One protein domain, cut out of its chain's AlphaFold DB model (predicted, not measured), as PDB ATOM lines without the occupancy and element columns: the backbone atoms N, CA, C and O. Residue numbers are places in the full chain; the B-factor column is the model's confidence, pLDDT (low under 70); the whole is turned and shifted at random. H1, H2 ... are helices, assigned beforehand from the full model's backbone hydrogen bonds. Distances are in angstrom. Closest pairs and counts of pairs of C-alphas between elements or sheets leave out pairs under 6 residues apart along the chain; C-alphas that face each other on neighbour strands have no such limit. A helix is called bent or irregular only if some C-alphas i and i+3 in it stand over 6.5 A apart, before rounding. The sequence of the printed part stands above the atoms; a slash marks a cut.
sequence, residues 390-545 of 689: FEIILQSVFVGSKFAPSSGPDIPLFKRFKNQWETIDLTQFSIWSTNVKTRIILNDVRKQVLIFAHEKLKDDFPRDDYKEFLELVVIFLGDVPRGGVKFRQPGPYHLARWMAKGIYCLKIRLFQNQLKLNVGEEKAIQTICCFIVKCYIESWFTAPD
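AT A GLANCE: This is residues 390 to 545 of the 689 residues of an uncharacterized protein of Sipha flava (yellow sugarcane aphid) (UniProt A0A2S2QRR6). This is a compact, rounded body of two crossed layers of helices: H1, H7 and H3 lie side by side in one, with the long, kinked H7 between the other two, and H4, H5 and H6 lie side by side in the other. H6 is nearest the middle of the domain, H7 crosses it steeply, and H2 lies beyond H6, at the end of the second layer away from H4. The printed part has 156 residues with seven named helices, H1 to H7 in order along the chain, and no named strand; the class is all helix. The radius of gyration of the C-alphas is 14.6 A, and the C-alphas span 37 by 32 by 29 A.

IN THESE COORDINATES: H1, residues 390 to 400, begins with C-alpha 390 at (-15.668, 29.423, 259.091) and is 15.0 A long. H2, residues 412 to 423, is 17.9 A long and irregular, with C-alphas 419 and 422 7.5 A apart. H3, residues 436 to 442, is followed by H4, residues 446 to 456. H5, residues 464 to 476, is 18.4 A long. H6, residues 498 to 510, is 19.2 A long and begins with C-alpha 498 at (-19.395, 21.870, 254.951). H7, residues 519 to 541, is 31.2 A long and irregular, with C-alphas 534 and 537 7.4 A apart; it has a kink of 50 degrees near residue 535 and ends with C-alpha 541 at (-16.406, 34.858, 250.542).

HOW THE PARTS SIT: H7 is the hub and touches four helices. H1 touches it at a shallow tilt of 17 degrees, opposite ways, with the closest C-alphas, Phe 390 and Trp 540, 6.5 A apart. H3 touches residues 526 to 534 of H7 alone, also at 17 degrees but the same way, closest at Leu 442 and Lys 534, 6.6 A between C-alphas. H6 touches residues 522 to 532 of H7 alone, at a steep tilt of 56 degrees; the closest C-alphas, Cys 505 and Ile 525, are 5.7 A apart. H4 touches residues 533 to 541 of H7 alone, at a steep tilt of 53 degrees, with the C-alphas of Val 449 and Val 533 closest at 7.2 A. H5 touches H6 at a shallow tilt of 29 degrees, the same way, closest at the C-alphas of Phe 469 and Ile 503, 5.7 A. H4 and H5 form a helical hairpin at 26 degrees, with the closest C-alphas, Ala 453 and Leu 470, 6.0 A apart. H2 is close to H6 but not clearly touching, with the C-alphas of Phe 414 and Tyr 504 closest at 6.8 A. Every O i to N i+4 pair is within hydrogen-bond range in H1, H3, H4 and H5, against 6 of 8 in H2, 8 of 9 in H6 and 16 of 19 in H7.

THE WHOLE: The two C-alphas farthest apart, those of Lys 516 and Asp 545, are 40.7 A apart, and the printed part has no cut. The links H1 to H2, H2 to H3 and H5 to H6 are long. The mean pLDDT of the printed part is 90.8, and residues 404 to 410 and 494 to 496 are under 70.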
ATOM      1  N   PHE A 390     -14.252  29.196 259.379       95.44
ATOM      2  CA  PHE A 390     -15.668  29.423 259.091       95.44
ATOM      3  C   PHE A 390     -16.468  28.120 258.927       95.44
ATOM      4  O   PHE A 390     -17.632  28.079 259.328       95.44
ATOM      5  N   GLU A 391     -15.875  27.032 258.434       93.25
ATOM      6  CA  GLU A 391     -16.508  25.702 258.449       93.25
ATOM      7  C   GLU A 391     -16.856  25.275 259.882       93.25
ATOM      8  O   GLU A 391     -17.993  24.890 260.175       93.25
ATOM      9  N   ILE A 392     -15.903  25.440 260.802       93.25
ATOM     10  CA  ILE A 392     -16.077  25.150 262.226       93.25
ATOM     11  C   ILE A 392     -17.178  26.022 262.855       93.25
ATOM     12  O   ILE A 392     -17.976  25.530 263.661       93.25
ATOM     13  N   ILE A 393     -17.241  27.311 262.511       95.31
ATOM     14  CA  ILE A 393     -18.285  28.206 263.028       95.31
ATOM     15  C   ILE A 393     -19.660  27.754 262.544       95.31
ATOM     16  O   ILE A 393     -20.565  27.598 263.367       95.31
ATOM     17  N   LEU A 394     -19.822  27.497 261.243       93.81
ATOM     18  CA  LEU A 394     -21.103  27.048 260.702       93.81
ATOM     19  C   LEU A 394     -21.522  25.708 261.322       93.81
ATOM     20  O   LEU A 394     -22.695  25.548 261.653       93.81
ATOM     21  N   GLN A 395     -20.577  24.793 261.588       91.44
ATOM     22  CA  GLN A 395     -20.874  23.576 262.351       91.44
ATOM     23  C   GLN A 395     -21.479  23.877 263.712       91.44
ATOM     24  O   GLN A 395     -22.451  23.241 264.110       91.44
ATOM     25  N   SER A 396     -20.867  24.803 264.451       92.44
ATOM     26  CA  SER A 396     -21.298  25.114 265.811       92.44
ATOM     27  C   SER A 396     -22.718  25.676 265.820       92.44
ATOM     28  O   SER A 396     -23.515  25.289 266.670       92.44
ATOM     29  N   VAL A 397     -23.072  26.488 264.818       94.19
ATOM     30  CA  VAL A 397     -24.438  26.991 264.613       94.19
ATOM     31  C   VAL A 397     -25.393  25.864 264.244       94.19
ATOM     32  O   VAL A 397     -26.484  25.775 264.801       94.19
ATOM     33  N   PHE A 398     -24.978  24.960 263.359       90.12
ATOM     34  CA  PHE A 398     -25.776  23.809 262.948       90.12
ATOM     35  C   PHE A 398     -26.130  22.908 264.141       90.12
ATOM     36  O   PHE A 398     -27.301  22.607 264.374       90.12
ATOM     37  N   VAL A 399     -25.135  22.566 264.966       89.25
ATOM     38  CA  VAL A 399     -25.322  21.799 266.209       89.25
ATOM     39  C   VAL A 399     -26.150  22.594 267.224       89.25
ATOM     40  O   VAL A 399     -27.109  22.067 267.786       89.25
ATOM     41  N   GLY A 400     -25.836  23.876 267.420       91.06
ATOM     42  CA  GLY A 400     -26.525  24.767 268.358       91.06
ATOM     43  C   GLY A 400     -28.003  24.992 268.036       91.06
ATOM     44  O   GLY A 400     -28.822  25.118 268.945       91.06
ATOM     45  N   SER A 401     -28.360  24.976 266.751       90.19
ATOM     46  CA  SER A 401     -29.743  25.084 266.272       90.19
ATOM     47  C   SER A 401     -30.566  23.802 266.451       90.19
ATOM     48  O   SER A 401     -31.764  23.812 266.184       90.19
ATOM     49  N   LYS A 402     -29.946  22.710 266.930       84.81
ATOM     50  CA  LYS A 402     -30.561  21.381 267.104       84.81
ATOM     51  C   LYS A 402     -31.076  20.766 265.794       84.81
ATOM     52  O   LYS A 402     -32.020  19.986 265.807       84.81
ATOM     53  N   PHE A 403     -30.429  21.092 264.672       74.69
ATOM     54  CA  PHE A 403     -30.843  20.679 263.330       74.69
ATOM     55  C   PHE A 403     -30.861  19.157 263.108       74.69
ATOM     56  O   PHE A 403     -31.692  18.647 262.365       74.69
ATOM     57  N   ALA A 404     -29.957  18.421 263.757       63.34
ATOM     58  CA  ALA A 404     -29.982  16.962 263.820       63.34
ATOM     59  C   ALA A 404     -29.030  16.473 264.930       63.34
ATOM     60  O   ALA A 404     -27.818  16.625 264.778       63.34
ATOM     61  N   PRO A 405     -29.515  15.861 266.025       56.09
ATOM     62  CA  PRO A 405     -28.657  15.280 267.064       56.09
ATOM     63  C   PRO A 405     -28.081  13.894 266.688       56.09
ATOM     64  O   PRO A 405     -27.772  13.100 267.570       56.09
ATOM     65  N   SER A 406     -27.961  13.562 265.396       54.66
ATOM     66  CA  SER A 406     -27.545  12.222 264.952       54.66
ATOM     67  C   SER A 406     -26.023  12.056 264.935       54.66
ATOM     68  O   SER A 406     -25.306  12.904 264.406       54.66
ATOM     69  N   SER A 407     -25.548  10.925 265.461       54.56
ATOM     70  CA  SER A 407     -24.166  10.429 265.385       54.56
ATOM     71  C   SER A 407     -23.866   9.627 264.105       54.56
ATOM     72  O   SER A 407     -22.729   9.202 263.904       54.56
ATOM     73  N   GLY A 408     -24.862   9.409 263.236       59.56
ATOM     74  CA  GLY A 408     -24.700   8.709 261.956       59.56
ATOM     75  C   GLY A 408     -24.077   9.576 260.846       59.56
ATOM     76  O   GLY A 408     -24.123  10.802 260.923       59.56
ATOM     77  N   PRO A 409     -23.522   8.965 259.777       59.53
ATOM     78  CA  PRO A 409     -22.839   9.689 258.693       59.53
ATOM     79  C   PRO A 409     -23.779  10.535 257.810       59.53
ATOM     80  O   PRO A 409     -23.324  11.483 257.159       59.53
ATOM     81  N   ASP A 410     -25.074  10.202 257.796       67.88
ATOM     82  CA  ASP A 410     -26.125  10.889 257.045       67.88
ATOM     83  C   ASP A 410     -26.930  11.837 257.944       67.88
ATOM     84  O   ASP A 410     -27.319  11.490 259.060       67.88
ATOM     85  N   ILE A 411     -27.270  13.012 257.407       79.44
ATOM     86  CA  ILE A 411     -28.232  13.939 258.017       79.44
ATOM     87  C   ILE A 411     -29.637  13.551 257.516       79.44
ATOM     88  O   ILE A 411     -29.906  13.727 256.323       79.44
ATOM     89  N   PRO A 412     -30.550  13.038 258.372       85.81
ATOM     90  CA  PRO A 412     -31.825  12.462 257.924       85.81
ATOM     91  C   PRO A 412     -32.684  13.416 257.091       85.81
ATOM     92  O   PRO A 412     -33.236  13.017 256.067       85.81
ATOM     93  N   LEU A 413     -32.746  14.691 257.483       88.31
ATOM     94  CA  LEU A 413     -33.488  15.711 256.746       88.31
ATOM     95  C   LEU A 413     -32.893  15.961 255.349       88.31
ATOM     96  O   LEU A 413     -33.636  16.086 254.379       88.31
ATOM     97  N   PHE A 414     -31.566  15.967 255.209       90.62
ATOM     98  CA  PHE A 414     -30.916  16.126 253.904       90.62
ATOM     99  C   PHE A 414     -31.154  14.918 253.001       90.62
ATOM    100  O   PHE A 414     -31.410  15.087 251.811       90.62
ATOM    101  N   LYS A 415     -31.138  13.710 253.573       89.75
ATOM    102  CA  LYS A 415     -31.500  12.479 252.863       89.75
ATOM    103  C   LYS A 415     -32.946  12.525 252.373       89.75
ATOM    104  O   LYS A 415     -33.192  12.293 251.194       89.75
ATOM    105  N   ARG A 416     -33.885  12.890 253.254       90.94
ATOM    106  CA  ARG A 416     -35.310  13.040 252.923       90.94
ATOM    107  C   ARG A 416     -35.512  14.050 251.795       90.94
ATOM    108  O   ARG A 416     -36.160  13.727 250.809       90.94
ATOM    109  N   PHE A 417     -34.884  15.220 251.906       92.50
ATOM    110  CA  PHE A 417     -34.938  16.258 250.880       92.50
ATOM    111  C   PHE A 417     -34.363  15.793 249.538       92.50
ATOM    112  O   PHE A 417     -34.993  15.983 248.503       92.50
ATOM    113  N   LYS A 418     -33.192  15.141 249.543       93.12
ATOM    114  CA  LYS A 418     -32.569  14.635 248.315       93.12
ATOM    115  C   LYS A 418     -33.453  13.602 247.614       93.12
ATOM    116  O   LYS A 418     -33.586  13.666 246.399       93.12
ATOM    117  N   ASN A 419     -34.071  12.696 248.369       92.62
ATOM    118  CA  ASN A 419     -34.958  11.670 247.817       92.62
ATOM    119  C   ASN A 419     -36.254  12.255 247.236       92.62
ATOM    120  O   ASN A 419     -36.819  11.681 246.318       92.62
ATOM    121  N   GLN A 420     -36.727  13.386 247.765       93.75
ATOM    122  CA  GLN A 420     -37.931  14.069 247.281       93.75
ATOM    123  C   GLN A 420     -37.649  15.041 246.128       93.75
ATOM    124  O   GLN A 420     -38.588  15.611 245.583       93.75
ATOM    125  N   TRP A 421     -36.386  15.236 245.736       95.06
ATOM    126  CA  TRP A 421     -35.993  16.290 244.800       95.06
ATOM    127  C   TRP A 421     -36.727  16.230 243.456       95.06
ATOM    128  O   TRP A 421     -37.150  17.265 242.955       95.06
ATOM    129  N   GLU A 422     -36.917  15.033 242.898       94.25
ATOM    130  CA  GLU A 422     -37.585  14.839 241.600       94.25
ATOM    131  C   GLU A 422     -39.067  15.237 241.616       94.25
ATOM    132  O   GLU A 422     -39.641  15.518 240.571       94.25
ATOM    133  N   THR A 423     -39.681  15.299 242.803       94.50
ATOM    134  CA  THR A 423     -41.092  15.681 242.984       94.50
ATOM    135  C   THR A 423     -41.300  17.165 243.290       94.50
ATOM    136  O   THR A 423     -42.443  17.607 243.370       94.50
ATOM    137  N   ILE A 424     -40.225  17.935 243.494       95.31
ATOM    138  CA  ILE A 424     -40.308  19.353 243.864       95.31
ATOM    139  C   ILE A 424     -40.518  20.205 242.612       95.31
ATOM    140  O   ILE A 424     -39.711  20.175 241.683       95.31
ATOM    141  N   ASP A 425     -41.552  21.044 242.631       95.81
ATOM    142  CA  ASP A 425     -41.746  22.088 241.630       95.81
ATOM    143  C   ASP A 425     -40.755  23.234 241.879       95.81
ATOM    144  O   ASP A 425     -40.879  24.010 242.832       95.81
ATOM    145  N   LEU A 426     -39.762  23.349 240.999       95.00
ATOM    146  CA  LEU A 426     -38.702  24.353 241.089       95.00
ATOM    147  C   LEU A 426     -39.188  25.791 240.832       95.00
ATOM    148  O   LEU A 426     -38.445  26.730 241.115       95.00
ATOM    149  N   THR A 427     -40.407  25.980 240.319       93.75
ATOM    150  CA  THR A 427     -41.002  27.308 240.092       93.75
ATOM    151  C   THR A 427     -41.690  27.868 241.339       93.75
ATOM    152  O   THR A 427     -41.788  29.085 241.493       93.75
ATOM    153  N   GLN A 428     -42.106  27.000 242.268       94.75
ATOM    154  CA  GLN A 428     -42.858  27.359 243.474       94.75
ATOM    155  C   GLN A 428     -41.957  27.387 244.713       94.75
ATOM    156  O   GLN A 428     -41.872  26.424 245.477       94.75
ATOM    157  N   PHE A 429     -41.288  28.512 244.955       95.69
ATOM    158  CA  PHE A 429     -40.395  28.678 246.107       95.69
ATOM    159  C   PHE A 429     -40.767  29.882 246.981       95.69
ATOM    160  O   PHE A 429     -41.289  30.898 246.530       95.69
ATOM    161  N   SER A 430     -40.485  29.758 248.277       94.69
ATOM    162  CA  SER A 430     -40.588  30.823 249.273       94.69
ATOM    163  C   SER A 430     -39.329  31.678 249.285       94.69
ATOM    164  O   SER A 430     -38.230  31.177 249.073       94.69
ATOM    165  N   ILE A 431     -39.472  32.951 249.638       95.75
ATOM    166  CA  ILE A 431     -38.351  33.878 249.822       95.75
ATOM    167  C   ILE A 431     -38.327  34.405 251.259       95.75
ATOM    168  O   ILE A 431     -39.206  34.121 252.077       95.75
ATOM    169  N   TRP A 432     -37.306  35.189 251.595       93.75
ATOM    170  CA  TRP A 432     -37.100  35.754 252.929       93.75
ATOM    171  C   TRP A 432     -38.323  36.520 253.471       93.75
ATOM    172  O   TRP A 432     -38.566  36.499 254.678       93.75
ATOM    173  N   SER A 433     -39.097  37.174 252.595       92.06
ATOM    174  CA  SER A 433     -40.261  37.989 252.959       92.06
ATOM    175  C   SER A 433     -41.525  37.171 253.243       92.06
ATOM    176  O   SER A 433     -42.437  37.701 253.876       92.06
ATOM    177  N   THR A 434     -41.569  35.895 252.841       90.69
ATOM    178  CA  THR A 434     -42.716  34.994 253.049       90.69
ATOM    179  C   THR A 434     -42.961  34.710 254.536       90.69
ATOM    180  O   THR A 434     -44.096  34.502 254.950       90.69
ATOM    181  N   ASN A 435     -41.918  34.738 255.373       90.12
ATOM    182  CA  ASN A 435     -42.031  34.534 256.817       90.12
ATOM    183  C   ASN A 435     -41.722  35.826 257.582       90.12
ATOM    184  O   ASN A 435     -40.628  36.379 257.468       90.12
ATOM    185  N   VAL A 436     -42.656  36.259 258.433       91.44
ATOM    186  CA  VAL A 436     -42.567  37.526 259.181       91.44
ATOM    187  C   VAL A 436     -41.288  37.627 260.016       91.44
ATOM    188  O   VAL A 436     -40.619  38.658 259.988       91.44
ATOM    189  N   LYS A 437     -40.898  36.558 260.720       91.19
ATOM    190  CA  LYS A 437     -39.704  36.563 261.576       91.19
ATOM    191  C   LYS A 437     -38.413  36.636 260.755       91.19
ATOM    192  O   LYS A 437     -37.520  37.400 261.105       91.19
ATOM    193  N   THR A 438     -38.319  35.895 259.648       93.88
ATOM    194  CA  THR A 438     -37.175  36.008 258.722       93.88
ATOM    195  C   THR A 438     -37.086  37.409 258.129       93.88
ATOM    196  O   THR A 438     -35.999  37.981 258.091       93.88
ATOM    197  N   ARG A 439     -38.228  37.983 257.733       94.88
ATOM    198  CA  ARG A 439     -38.309  39.348 257.221       94.88
ATOM    199  C   ARG A 439     -37.750  40.350 258.225       94.88
ATOM    200  O   ARG A 439     -36.877  41.121 257.864       94.88
ATOM    201  N   ILE A 440     -38.189  40.298 259.482       94.75
ATOM    202  CA  ILE A 440     -37.709  41.206 260.538       94.75
ATOM    203  C   ILE A 440     -36.187  41.101 260.719       94.75
ATOM    204  O   ILE A 440     -35.517  42.127 260.753       94.75
ATOM    205  N   ILE A 441     -35.640  39.881 260.778       95.38
ATOM    206  CA  ILE A 441     -34.205  39.664 261.024       95.38
ATOM    207  C   ILE A 441     -33.340  40.140 259.850       95.38
ATOM    208  O   ILE A 441     -32.226  40.600 260.078       95.38
ATOM    209  N   LEU A 442     -33.802  39.991 258.603       96.50
ATOM    210  CA  LEU A 442     -32.972  40.221 257.411       96.50
ATOM    211  C   LEU A 442     -33.216  41.563 256.713       96.50
ATOM    212  O   LEU A 442     -32.439  41.922 255.826       96.50
ATOM    213  N   ASN A 443     -34.270  42.301 257.070       95.12
ATOM    214  CA  ASN A 443     -34.661  43.522 256.360       95.12
ATOM    215  C   ASN A 443     -33.562  44.597 256.365       95.12
ATOM    216  O   ASN A 443     -33.336  45.250 255.349       95.12
ATOM    217  N   ASP A 444     -32.868  44.755 257.492       94.62
ATOM    218  CA  ASP A 444     -31.797  45.737 257.686       94.62
ATOM    219  C   ASP A 444     -30.544  45.432 256.850       94.62
ATOM    220  O   ASP A 444     -29.871  46.354 256.391       94.62
ATOM    221  N   VAL A 445     -30.250  44.152 256.604       95.88
ATOM    222  CA  VAL A 445     -29.038  43.716 255.887       95.88
ATOM    223  C   VAL A 445     -29.269  43.349 254.421       95.88
ATOM    224  O   VAL A 445     -28.312  43.308 253.648       95.88
ATOM    225  N   ARG A 446     -30.521  43.117 254.000       96.81
ATOM    226  CA  ARG A 446     -30.868  42.603 252.662       96.81
ATOM    227  C   ARG A 446     -30.154  43.335 251.528       96.81
ATOM    228  O   ARG A 446     -29.530  42.693 250.687       96.81
ATOM    229  N   LYS A 447     -30.271  44.667 251.478       97.25
ATOM    230  CA  LYS A 447     -29.739  45.471 250.362       97.25
ATOM    231  C   LYS A 447     -28.217  45.350 250.265       97.25
ATOM    232  O   LYS A 447     -27.692  45.184 249.172       97.25
ATOM    233  N   GLN A 448     -27.527  45.406 251.402       97.12
ATOM    234  CA  GLN A 448     -26.072  45.291 251.458       97.12
ATOM    235  C   GLN A 448     -25.602  43.902 251.013       97.12
ATOM    236  O   GLN A 448     -24.697  43.807 250.186       97.12
ATOM    237  N   VAL A 449     -26.247  42.839 251.506       97.69
ATOM    238  CA  VAL A 449     -25.883  41.460 251.154       97.69
ATOM    239  C   VAL A 449     -26.139  41.174 249.673       97.69
ATOM    240  O   VAL A 449     -25.322  40.511 249.044       97.69
ATOM    241  N   LEU A 450     -27.219  41.707 249.087       98.12
ATOM    242  CA  LEU A 450     -27.478  41.585 247.647       98.12
ATOM    243  C   LEU A 450     -26.400  42.273 246.805       98.12
ATOM    244  O   LEU A 450     -25.891  41.662 245.870       98.12
ATOM    245  N   ILE A 451     -26.013  43.506 247.156       97.88
ATOM    246  CA  ILE A 451     -24.920  44.218 246.470       97.88
ATOM    247  C   ILE A 451     -23.635  43.389 246.549       97.88
ATOM    248  O   ILE A 451     -23.004  43.134 245.527       97.88
ATOM    249  N   PHE A 452     -23.282  42.914 247.745       97.19
ATOM    250  CA  PHE A 452     -22.108  42.069 247.938       97.19
ATOM    251  C   PHE A 452     -22.164  40.790 247.093       97.19
ATOM    252  O   PHE A 452     -21.193  40.466 246.412       97.19
ATOM    253  N   ALA A 453     -23.287  40.068 247.121       97.31
ATOM    254  CA  ALA A 453     -23.436  38.803 246.416       97.31
ATOM    255  C   ALA A 453     -23.357  38.983 244.894       97.31
ATOM    256  O   ALA A 453     -22.660  38.219 244.234       97.31
ATOM    257  N   HIS A 454     -24.002  40.015 244.338       96.88
ATOM    258  CA  HIS A 454     -23.932  40.317 242.904       96.88
ATOM    259  C   HIS A 454     -22.543  40.757 242.450       96.88
ATOM    260  O   HIS A 454     -22.123  40.376 241.360       96.88
ATOM    261  N   GLU A 455     -21.819  41.531 243.265       95.75
ATOM    262  CA  GLU A 455     -20.417  41.851 242.983       95.75
ATOM    263  C   GLU A 455     -19.556  40.586 243.017       95.75
ATOM    264  O   GLU A 455     -18.819  40.328 242.071       95.75
ATOM    265  N   LYS A 456     -19.711  39.743 244.044       95.06
ATOM    266  CA  LYS A 456     -18.947  38.495 244.178       95.06
ATOM    267  C   LYS A 456     -19.239  37.476 243.086       95.06
ATOM    268  O   LYS A 456     -18.334  36.763 242.684       95.06
ATOM    269  N   LEU A 457     -20.461  37.418 242.564       94.94
ATOM    270  CA  LEU A 457     -20.822  36.537 241.445       94.94
ATOM    271  C   LEU A 457     -20.115  36.889 240.121       94.94
ATOM    272  O   LEU A 457     -20.259  36.143 239.152       94.94
ATOM    273  N   LYS A 458     -19.386  38.012 240.060       94.00
ATOM    274  CA  LYS A 458     -18.508  38.364 238.935       94.00
ATOM    275  C   LYS A 458     -17.127  37.706 239.031       94.00
ATOM    276  O   LYS A 458     -16.433  37.690 238.021       94.00
ATOM    277  N   ASP A 459     -16.747  37.210 240.208       91.75
ATOM    278  CA  ASP A 459     -15.452  36.576 240.443       91.75
ATOM    279  C   ASP A 459     -15.431  35.143 239.886       91.75
ATOM    280  O   ASP A 459     -16.462  34.465 239.799       91.75
ATOM    281  N   ASP A 460     -14.230  34.654 239.578       89.19
ATOM    282  CA  ASP A 460     -14.001  33.243 239.283       89.19
ATOM    283  C   ASP A 460     -13.923  32.437 240.585       89.19
ATOM    284  O   ASP A 460     -13.169  32.762 241.507       89.19
ATOM    285  N   PHE A 461     -14.697  31.353 240.664       87.44
ATOM    286  CA  PHE A 461     -14.700  30.472 241.829       87.44
ATOM    287  C   PHE A 461     -13.881  29.206 241.570       87.44
ATOM    288  O   PHE A 461     -14.049  28.573 240.529       87.44
ATOM    289  N   PRO A 462     -13.079  28.743 242.548       83.69
ATOM    290  CA  PRO A 462     -12.349  27.481 242.426       83.69
ATOM    291  C   PRO A 462     -13.281  26.259 242.440       83.69
ATOM    292  O   PRO A 462     -12.865  25.156 242.091       83.69
ATOM    293  N   ARG A 463     -14.529  26.433 242.895       85.12
ATOM    294  CA  ARG A 463     -15.540  25.380 242.980       85.12
ATOM    295  C   ARG A 463     -16.913  25.911 242.600       85.12
ATOM    296  O   ARG A 463     -17.321  26.986 243.035       85.12
ATOM    297  N   ASP A 464     -17.661  25.094 241.876       88.00
ATOM    298  CA  ASP A 464     -19.014  25.417 241.426       88.00
ATOM    299  C   ASP A 464     -20.036  25.572 242.563       88.00
ATOM    300  O   ASP A 464     -21.001  26.328 242.431       88.00
ATOM    301  N   ASP A 465     -19.829  24.878 243.685       90.56
ATOM    302  CA  ASP A 465     -20.720  24.946 244.846       90.56
ATOM    303  C   ASP A 465     -20.682  26.324 245.531       90.56
ATOM    304  O   ASP A 465     -21.671  26.751 246.122       90.56
ATOM    305  N   TYR A 466     -19.584  27.070 245.394       92.94
ATOM    306  CA  TYR A 466     -19.479  28.448 245.880       92.94
ATOM    307  C   TYR A 466     -20.379  29.399 245.098       92.94
ATOM    308  O   TYR A 466     -21.099  30.204 245.692       92.94
ATOM    309  N   LYS A 467     -20.385  29.264 243.770       93.06
ATOM    310  CA  LYS A 467     -21.269  30.045 242.906       93.06
ATOM    311  C   LYS A 467     -22.733  29.751 243.224       93.06
ATOM    312  O   LYS A 467     -23.497  30.682 243.467       93.06
ATOM    313  N   GLU A 468     -23.097  28.469 243.308       94.94
ATOM    314  CA  GLU A 468     -24.458  28.064 243.675       94.94
ATOM    315  C   GLU A 468     -24.872  28.632 245.039       94.94
ATOM    316  O   GLU A 468     -25.999  29.095 245.204       94.94
ATOM    317  N   PHE A 469     -23.971  28.630 246.024       95.75
ATOM    318  CA  PHE A 469     -24.288  29.141 247.352       95.75
ATOM    319  C   PHE A 469     -24.660  30.633 247.337       95.75
ATOM    320  O   PHE A 469     -25.642  31.017 247.974       95.75
ATOM    321  N   LEU A 470     -23.942  31.467 246.571       95.88
ATOM    322  CA  LEU A 470     -24.295  32.881 246.387       95.88
ATOM    323  C   LEU A 470     -25.588  33.061 245.593       95.88
ATOM    324  O   LEU A 470     -26.428  33.868 245.991       95.88
ATOM    325  N   GLU A 471     -25.778  32.301 244.512       96.69
ATOM    326  CA  GLU A 471     -27.014  32.333 243.717       96.69
ATOM    327  C   GLU A 471     -28.236  32.018 244.594       96.69
ATOM    328  O   GLU A 471     -29.231  32.740 244.553       96.69
ATOM    329  N   LEU A 472     -28.141  31.009 245.468       98.00
ATOM    330  CA  LEU A 472     -29.198  30.667 246.423       98.00
ATOM    331  C   LEU A 472     -29.462  31.776 247.444       98.00
ATOM    332  O   LEU A 472     -30.617  31.988 247.804       98.00
ATOM    333  N   VAL A 473     -28.433  32.490 247.911       98.06
ATOM    334  CA  VAL A 473     -28.615  33.647 248.805       98.06
ATOM    335  C   VAL A 473     -29.349  34.782 248.090       98.06
ATOM    336  O   VAL A 473     -30.272  35.354 248.668       98.06
ATOM    337  N   VAL A 474     -28.990  35.078 246.837       98.31
ATOM    338  CA  VAL A 474     -29.661  36.097 246.010       98.31
ATOM    339  C   VAL A 474     -31.138  35.742 245.811       98.31
ATOM    340  O   VAL A 474     -32.009  36.557 246.122       98.31
ATOM    341  N   ILE A 475     -31.423  34.499 245.409       98.25
ATOM    342  CA  ILE A 475     -32.791  33.995 245.221       98.25
ATOM    343  C   ILE A 475     -33.575  34.040 246.537       98.25
ATOM    344  O   ILE A 475     -34.702  34.531 246.578       98.25
ATOM    345  N   PHE A 476     -32.978  33.582 247.640       98.12
ATOM    346  CA  PHE A 476     -33.617  33.606 248.955       98.12
ATOM    347  C   PHE A 476     -33.959  35.030 249.406       98.12
ATOM    348  O   PHE A 476     -35.021  35.248 249.983       98.12
ATOM    349  N   LEU A 477     -33.117  36.016 249.090       97.94
ATOM    350  CA  LEU A 477     -33.375  37.438 249.334       97.94
ATOM    351  C   LEU A 477     -34.361  38.079 248.333       97.94
ATOM    352  O   LEU A 477     -34.639  39.283 248.419       97.94
ATOM    353  N   GLY A 478     -34.960  37.278 247.451       96.50
ATOM    354  CA  GLY A 478     -36.008  37.683 246.517       96.50
ATOM    355  C   GLY A 478     -35.492  38.518 245.350       96.50
ATOM    356  O   GLY A 478     -36.201  39.412 244.900       96.50
ATOM    357  N   ASP A 479     -34.250  38.291 244.929       97.25
ATOM    358  CA  ASP A 479     -33.651  38.911 243.748       97.25
ATOM    359  C   ASP A 479     -33.223  37.826 242.741       97.25
ATOM    360  O   ASP A 479     -33.231  36.633 243.054       97.25
ATOM    361  N   VAL A 480     -32.879  38.220 241.515       96.25
ATOM    362  CA  VAL A 480     -32.632  37.294 240.401       96.25
ATOM    363  C   VAL A 480     -31.145  37.290 240.027       96.25
ATOM    364  O   VAL A 480     -30.609  38.327 239.631       96.25
ATOM    365  N   PRO A 481     -30.446  36.140 240.107       94.06
ATOM    366  CA  PRO A 481     -29.080  36.023 239.599       94.06
ATOM    367  C   PRO A 481     -29.008  36.258 238.082       94.06
ATOM    368  O   PRO A 481     -29.974  36.020 237.361       94.06
ATOM    369  N   ARG A 482     -27.828  36.624 237.557       87.31
ATOM    370  CA  ARG A 482     -27.620  36.896 236.113       87.31
ATOM    371  C   ARG A 482     -28.088  35.771 235.180       87.31
ATOM    372  O   ARG A 482     -28.544  36.043 234.079       87.31
ATOM    373  N   GLY A 483     -27.957  34.514 235.608       85.56
ATOM    374  CA  GLY A 483     -28.365  33.334 234.836       85.56
ATOM    375  C   GLY A 483     -29.855  32.979 234.932       85.56
ATOM    376  O   GLY A 483     -30.244  31.916 234.438       85.56
ATOM    377  N   GLY A 484     -30.656  33.830 235.581       93.38
ATOM    378  CA  GLY A 484     -32.028  33.546 235.986       93.38
ATOM    379  C   GLY A 484     -32.102  32.718 237.273       93.38
ATOM    380  O   GLY A 484     -31.089  32.283 237.825       93.38
ATOM    381  N   VAL A 485     -33.324  32.484 237.752       95.06
ATOM    382  CA  VAL A 485     -33.572  31.596 238.894       95.06
ATOM    383  C   VAL A 485     -33.437  30.148 238.428       95.06
ATOM    384  O   VAL A 485     -34.262  29.653 237.663       95.06
ATOM    385  N   LYS A 486     -32.374  29.472 238.868       93.56
ATOM    386  CA  LYS A 486     -32.099  28.062 238.569       93.56
ATOM    387  C   LYS A 486     -31.642  27.352 239.835       93.56
ATOM    388  O   LYS A 486     -30.878  27.908 240.620       93.56
ATOM    389  N   PHE A 487     -32.059  26.101 240.003       94.94
ATOM    390  CA  PHE A 487     -31.670  25.281 241.146       94.94
ATOM    391  C   PHE A 487     -30.986  24.002 240.676       94.94
ATOM    392  O   PHE A 487     -31.572  23.214 239.940       94.94
ATOM    393  N   ARG A 488     -29.744  23.779 241.117       93.19
ATOM    394  CA  ARG A 488     -29.021  22.534 240.818       93.19
ATOM    395  C   ARG A 488     -29.552  21.380 241.669       93.19
ATOM    396  O   ARG A 488     -30.076  21.599 242.764       93.19
ATOM    397  N   GLN A 489     -29.386  20.149 241.196       92.12
ATOM    398  CA  GLN A 489     -29.731  18.969 241.985       92.12
ATOM    399  C   GLN A 489     -28.885  18.903 243.275       92.12
ATOM    400  O   GLN A 489     -27.689  19.200 243.236       92.12
ATOM    401  N   PRO A 490     -29.461  18.507 244.427       90.62
ATOM    402  CA  PRO A 490     -28.729  18.369 245.676       90.62
ATOM    403  C   PRO A 490     -27.587  17.348 245.569       90.62
ATOM    404  O   PRO A 490     -27.795  16.169 245.267       90.62
ATOM    405  N   GLY A 491     -26.367  17.816 245.835       87.31
ATOM    406  CA  GLY A 491     -25.151  17.011 245.749       87.31
ATOM    407  C   GLY A 491     -24.965  16.002 246.896       87.31
ATOM    408  O   GLY A 491     -25.890  15.627 247.614       87.31
ATOM    409  N   PRO A 492     -23.751  15.476 247.086       83.88
ATOM    410  CA  PRO A 492     -23.420  14.666 248.259       83.88
ATOM    411  C   PRO A 492     -23.386  15.497 249.560       83.88
ATOM    412  O   PRO A 492     -22.771  16.560 249.591       83.88
ATOM    413  N   TYR A 493     -23.965  14.989 250.656       77.69
ATOM    414  CA  TYR A 493     -24.194  15.755 251.900       77.69
ATOM    415  C   TYR A 493     -23.573  15.148 253.174       77.69
ATOM    416  O   TYR A 493     -24.010  15.456 254.283       77.69
ATOM    417  N   HIS A 494     -22.557  14.283 253.045       68.38
ATOM    418  CA  HIS A 494     -21.869  13.700 254.209       68.38
ATOM    419  C   HIS A 494     -21.368  14.788 255.173       68.38
ATOM    420  O   HIS A 494     -21.006  15.882 254.738       68.38
ATOM    421  N   LEU A 495     -21.271  14.470 256.470       61.25
ATOM    422  CA  LEU A 495     -20.940  15.431 257.536       61.25
ATOM    423  C   LEU A 495     -19.689  16.297 257.288       61.25
ATOM    424  O   LEU A 495     -19.655  17.434 257.761       61.25
ATOM    425  N   ALA A 496     -18.703  15.781 256.544       56.62
ATOM    426  CA  ALA A 496     -17.458  16.471 256.194       56.62
ATOM    427  C   ALA A 496     -17.585  17.495 255.042       56.62
ATOM    428  O   ALA A 496     -16.654  18.256 254.803       56.62
ATOM    429  N   ARG A 497     -18.708  17.534 254.303       71.88
ATOM    430  CA  ARG A 497     -18.940  18.500 253.211       71.88
ATOM    431  C   ARG A 497     -19.667  19.737 253.728       71.88
ATOM    432  O   ARG A 497     -20.884  19.857 253.637       71.88
ATOM    433  N   TRP A 498     -18.898  20.674 254.266       72.94
ATOM    434  CA  TRP A 498     -19.395  21.870 254.951       72.94
ATOM    435  C   TRP A 498     -20.288  22.768 254.105       72.94
ATOM    436  O   TRP A 498     -21.366  23.152 254.557       72.94
ATOM    437  N   MET A 499     -19.890  23.028 252.860       84.31
ATOM    438  CA  MET A 499     -20.668  23.860 251.940       84.31
ATOM    439  C   MET A 499     -22.058  23.271 251.658       84.31
ATOM    440  O   MET A 499     -23.044  24.003 251.565       84.31
ATOM    441  N   ALA A 500     -22.173  21.937 251.643       85.50
ATOM    442  CA  ALA A 500     -23.457  21.271 251.473       85.50
ATOM    443  C   ALA A 500     -24.442  21.642 252.592       85.50
ATOM    444  O   ALA A 500     -25.625  21.780 252.314       85.50
ATOM    445  N   LYS A 501     -23.989  21.888 253.831       88.06
ATOM    446  CA  LYS A 501     -24.888  22.285 254.931       88.06
ATOM    447  C   LYS A 501     -25.586  23.608 254.636       88.06
ATOM    448  O   LYS A 501     -26.803  23.687 254.763       88.06
ATOM    449  N   GLY A 502     -24.833  24.619 254.198       92.44
ATOM    450  CA  GLY A 502     -25.391  25.924 253.842       92.44
ATOM    451  C   GLY A 502     -26.349  25.841 252.652       92.44
ATOM    452  O   GLY A 502     -27.483  26.314 252.739       92.44
ATOM    453  N   ILE A 503     -25.921  25.169 251.581       95.06
ATOM    454  CA  ILE A 503     -26.711  24.979 250.355       95.06
ATOM    455  C   ILE A 503     -28.014  24.226 250.640       95.06
ATOM    456  O   ILE A 503     -29.085  24.675 250.235       95.06
ATOM    457  N   TYR A 504     -27.950  23.103 251.359       94.50
ATOM    458  CA  TYR A 504     -29.139  22.324 251.697       94.50
ATOM    459  C   TYR A 504     -30.098  23.115 252.581       94.50
ATOM    460  O   TYR A 504     -31.297  23.094 252.317       94.50
ATOM    461  N   CYS A 505     -29.605  23.830 253.598       94.88
ATOM    462  CA  CYS A 505     -30.471  24.647 254.446       94.88
ATOM    463  C   CYS A 505     -31.219  25.713 253.638       94.88
ATOM    464  O   CYS A 505     -32.430  25.846 253.806       94.88
ATOM    465  N   LEU A 506     -30.534  26.415 252.728       96.94
ATOM    466  CA  LEU A 506     -31.174  27.404 251.858       96.94
ATOM    467  C   LEU A 506     -32.202  26.757 250.926       96.94
ATOM    468  O   LEU A 506     -33.334  27.226 250.868       96.94
ATOM    469  N   LYS A 507     -31.860  25.653 250.250       97.00
ATOM    470  CA  LYS A 507     -32.804  24.936 249.373       97.00
ATOM    471  C   LYS A 507     -34.039  24.449 250.128       97.00
ATOM    472  O   LYS A 507     -35.155  24.670 249.675       97.00
ATOM    473  N   ILE A 508     -33.854  23.829 251.293       95.75
ATOM    474  CA  ILE A 508     -34.968  23.367 252.130       95.75
ATOM    475  C   ILE A 508     -35.821  24.558 252.575       95.75
ATOM    476  O   ILE A 508     -37.042  24.452 252.570       95.75
ATOM    477  N   ARG A 509     -35.213  25.704 252.912       95.62
ATOM    478  CA  ARG A 509     -35.963  26.919 253.262       95.62
ATOM    479  C   ARG A 509     -36.777  27.460 252.088       95.62
ATOM    480  O   ARG A 509     -37.914  27.870 252.292       95.62
ATOM    481  N   LEU A 510     -36.204  27.464 250.887       97.31
ATOM    482  CA  LEU A 510     -36.873  27.898 249.661       97.31
ATOM    483  C   LEU A 510     -38.068  26.986 249.336       97.31
ATOM    484  O   LEU A 510     -39.156  27.476 249.061       97.31
ATOM    485  N   PHE A 511     -37.912  25.665 249.450       96.94
ATOM    486  CA  PHE A 511     -38.956  24.690 249.095       96.94
ATOM    487  C   PHE A 511     -39.792  24.186 250.276       96.94
ATOM    488  O   PHE A 511     -40.520  23.208 250.150       96.94
ATOM    489  N   GLN A 512     -39.722  24.851 251.428       93.62
ATOM    490  CA  GLN A 512     -40.329  24.378 252.675       93.62
ATOM    491  C   GLN A 512     -41.828  24.048 252.576       93.62
ATOM    492  O   GLN A 512     -42.268  23.099 253.208       93.62
ATOM    493  N   ASN A 513     -42.597  24.782 251.760       92.94
ATOM    494  CA  ASN A 513     -44.045  24.583 251.620       92.94
ATOM    495  C   ASN A 513     -44.388  23.266 250.906       92.94
ATOM    496  O   ASN A 513     -45.504  22.773 251.027       92.94
ATOM    497  N   GLN A 514     -43.432  22.703 250.166       94.81
ATOM    498  CA  GLN A 514     -43.561  21.423 249.472       94.81
ATOM    499  C   GLN A 514     -43.008  20.256 250.310       94.81
ATOM    500  O   GLN A 514     -43.082  19.098 249.905       94.81
ATOM    501  N   LEU A 515     -42.440  20.540 251.489       91.88
ATOM    502  CA  LEU A 515     -41.793  19.560 252.353       91.88
ATOM    503  C   LEU A 515     -42.590  19.365 253.641       91.88
ATOM    504  O   LEU A 515     -43.031  20.311 254.286       91.88
ATOM    505  N   LYS A 516     -42.693  18.113 254.091       90.50
ATOM    506  CA  LYS A 516     -43.200  17.805 255.434       90.50
ATOM    507  C   LYS A 516     -42.082  18.058 256.447       90.50
ATOM    508  O   LYS A 516     -41.245  17.180 256.674       90.50
ATOM    509  N   LEU A 517     -42.029  19.270 256.999       91.38
ATOM    510  CA  LEU A 517     -41.107  19.660 258.069       91.38
ATOM    511  C   LEU A 517     -41.835  19.656 259.412       91.38
ATOM    512  O   LEU A 517     -42.969  20.120 259.511       91.38
ATOM    513  N   ASN A 518     -41.186  19.148 260.459       90.62
ATOM    514  CA  ASN A 518     -41.680  19.367 261.814       90.62
ATOM    515  C   ASN A 518     -41.278  20.767 262.322       90.62
ATOM    516  O   ASN A 518     -40.369  21.407 261.793       90.62
ATOM    517  N   VAL A 519     -41.926  21.224 263.397       89.69
ATOM    518  CA  VAL A 519     -41.707  22.565 263.974       89.69
ATOM    519  C   VAL A 519     -40.239  22.801 264.369       89.69
ATOM    520  O   VAL A 519     -39.726  23.914 264.252       89.69
ATOM    521  N   GLY A 520     -39.541  21.759 264.830       90.25
ATOM    522  CA  GLY A 520     -38.124  21.834 265.187       90.25
ATOM    523  C   GLY A 520     -37.216  22.012 263.969       90.25
ATOM    524  O   GLY A 520     -36.348  22.883 263.980       90.25
ATOM    525  N   GLU A 521     -37.444  21.228 262.915       92.12
ATOM    526  CA  GLU A 521     -36.731  21.310 261.634       92.12
ATOM    527  C   GLU A 521     -36.932  22.684 260.983       92.12
ATOM    528  O   GLU A 521     -35.952  23.317 260.592       92.12
ATOM    529  N   GLU A 522     -38.172  23.180 260.924       92.00
ATOM    530  CA  GLU A 522     -38.478  24.494 260.347       92.00
ATOM    531  C   GLU A 522     -37.759  25.616 261.108       92.00
ATOM    532  O   GLU A 522     -37.083  26.458 260.504       92.00
ATOM    533  N   LYS A 523     -37.829  25.593 262.446       92.94
ATOM    534  CA  LYS A 523     -37.138  26.565 263.300       92.94
ATOM    535  C   LYS A 523     -35.622  26.508 263.102       92.94
ATOM    536  O   LYS A 523     -34.988  27.555 262.992       92.94
ATOM    537  N   ALA A 524     -35.038  25.311 263.045       93.69
ATOM    538  CA  ALA A 524     -33.600  25.141 262.874       93.69
ATOM    539  C   ALA A 524     -33.127  25.622 261.488       93.69
ATOM    540  O   ALA A 524     -32.168  26.393 261.415       93.69
ATOM    541  N   ILE A 525     -33.837  25.262 260.406       94.06
ATOM    542  CA  ILE A 525     -33.594  25.793 259.052       94.06
ATOM    543  C   ILE A 525     -33.648  27.321 259.063       94.06
ATOM    544  O   ILE A 525     -32.733  27.969 258.552       94.06
ATOM    545  N   GLN A 526     -34.709  27.898 259.637       95.00
ATOM    546  CA  GLN A 526     -34.895  29.343 259.683       95.00
ATOM    547  C   GLN A 526     -33.719  30.025 260.390       95.00
ATOM    548  O   GLN A 526     -33.147  30.973 259.853       95.00
ATOM    549  N   THR A 527     -33.344  29.527 261.568       96.25
ATOM    550  CA  THR A 527     -32.220  30.040 262.353       96.25
ATOM    551  C   THR A 527     -30.905  29.980 261.570       96.25
ATOM    552  O   THR A 527     -30.191  30.985 261.507       96.25
ATOM    553  N   ILE A 528     -30.593  28.845 260.936       96.12
ATOM    554  CA  ILE A 528     -29.362  28.679 260.150       96.12
ATOM    555  C   ILE A 528     -29.357  29.625 258.943       96.12
ATOM    556  O   ILE A 528     -28.360  30.306 258.718       96.12
ATOM    557  N   CYS A 529     -30.455  29.719 258.187       97.25
ATOM    558  CA  CYS A 529     -30.529  30.583 257.004       97.25
ATOM    559  C   CYS A 529     -30.394  32.067 257.368       97.25
ATOM    560  O   CYS A 529     -29.658  32.795 256.701       97.25
ATOM    561  N   CYS A 530     -31.042  32.513 258.451       97.88
ATOM    562  CA  CYS A 530     -30.886  33.883 258.945       97.88
ATOM    563  C   CYS A 530     -29.432  34.177 259.347       97.88
ATOM    564  O   CYS A 530     -28.890  35.214 258.966       97.88
ATOM    565  N   PHE A 531     -28.777  33.248 260.054       98.12
ATOM    566  CA  PHE A 531     -27.364  33.383 260.415       98.12
ATOM    567  C   PHE A 531     -26.451  33.424 259.182       98.12
ATOM    568  O   PHE A 531     -25.540  34.255 259.120       98.12
ATOM    569  N   ILE A 532     -26.705  32.556 258.192       97.69
ATOM    570  CA  ILE A 532     -25.927  32.500 256.950       97.69
ATOM    571  C   ILE A 532     -25.914  33.872 256.278       97.69
ATOM    572  O   ILE A 532     -24.847  34.421 256.011       97.69
ATOM    573  N   VAL A 533     -27.097  34.444 256.061       97.88
ATOM    574  CA  VAL A 533     -27.246  35.727 255.371       97.88
ATOM    575  C   VAL A 533     -26.677  36.877 256.200       97.88
ATOM    576  O   VAL A 533     -25.902  37.677 255.685       97.88
ATOM    577  N   LYS A 534     -27.038  36.971 257.485       96.56
ATOM    578  CA  LYS A 534     -26.728  38.154 258.303       96.56
ATOM    579  C   LYS A 534     -25.273  38.208 258.771       96.56
ATOM    580  O   LYS A 534     -24.713  39.292 258.925       96.56
ATOM    581  N   CYS A 535     -24.649  37.054 259.011       97.62
ATOM    582  CA  CYS A 535     -23.323  36.978 259.630       97.62
ATOM    583  C   CYS A 535     -22.269  36.298 258.749       97.62
ATOM    584  O   CYS A 535     -21.131  36.764 258.690       97.62
ATOM    585  N   TYR A 536     -22.615  35.183 258.108       97.44
ATOM    586  CA  TYR A 536     -21.629  34.241 257.574       97.44
ATOM    587  C   TYR A 536     -21.174  34.542 256.145       97.44
ATOM    588  O   TYR A 536     -19.983  34.441 255.861       97.44
ATOM    589  N   ILE A 537     -22.109  34.889 255.253       96.12
ATOM    590  CA  ILE A 537     -21.885  34.864 253.802       96.12
ATOM    591  C   ILE A 537     -20.730  35.776 253.375       96.12
ATOM    592  O   ILE A 537     -19.805  35.332 252.701       96.12
ATOM    593  N   GLU A 538     -20.710  37.019 253.855       95.62
ATOM    594  CA  GLU A 538     -19.628  37.961 253.551       95.62
ATOM    595  C   GLU A 538     -18.277  37.470 254.080       95.62
ATOM    596  O   GLU A 538     -17.264  37.558 253.388       95.62
ATOM    597  N   SER A 539     -18.257  36.912 255.291       95.81
ATOM    598  CA  SER A 539     -17.034  36.434 255.939       95.81
ATOM    599  C   SER A 539     -16.444  35.215 255.228       95.81
ATOM    600  O   SER A 539     -15.228  35.133 255.077       95.81
ATOM    601  N   TRP A 540     -17.294  34.303 254.742       95.31
ATOM    602  CA  TRP A 540     -16.872  33.148 253.946       95.31
ATOM    603  C   TRP A 540     -16.211  33.581 252.636       95.31
ATOM    604  O   TRP A 540     -15.086  33.191 252.343       95.31
ATOM    605  N   PHE A 541     -16.875  34.445 251.869       94.81
ATOM    606  CA  PHE A 541     -16.406  34.858 250.542       94.81
ATOM    607  C   PHE A 541     -15.268  35.888 250.565       94.81
ATOM    608  O   PHE A 541     -14.677  36.191 249.530       94.81
ATOM    609  N   THR A 542     -14.933  36.409 251.744       93.94
ATOM    610  CA  THR A 542     -13.746  37.244 251.988       93.94
ATOM    611  C   THR A 542     -12.676  36.506 252.801       93.94
ATOM    612  O   THR A 542     -11.680  37.110 253.203       93.94
ATOM    613  N   ALA A 543     -12.852  35.202 253.056       93.06
ATOM    614  CA  ALA A 543     -11.894  34.364 253.774       93.06
ATOM    615  C   ALA A 543     -10.496  34.277 253.120       93.06
ATOM    616  O   ALA A 543      -9.528  34.346 253.879       93.06
ATOM    617  N   PRO A 544     -10.353  34.160 251.777       89.06
ATOM    618  CA  PRO A 544      -9.038  33.989 251.156       89.06
ATOM    619  C   PRO A 544      -8.137  35.233 251.192       89.06
ATOM    620  O   PRO A 544      -6.936  35.100 251.015       89.06
ATOM    621  N   ASP A 545      -8.672  36.436 251.424       88.50
ATOM    622  CA  ASP A 545      -7.862  37.661 251.408       88.50
ATOM    623  C   ASP A 545      -7.143  37.874 252.753       88.50
ATOM    624  O   ASP A 545      -7.766  38.235 253.760       88.50
TER     625      ASP A 545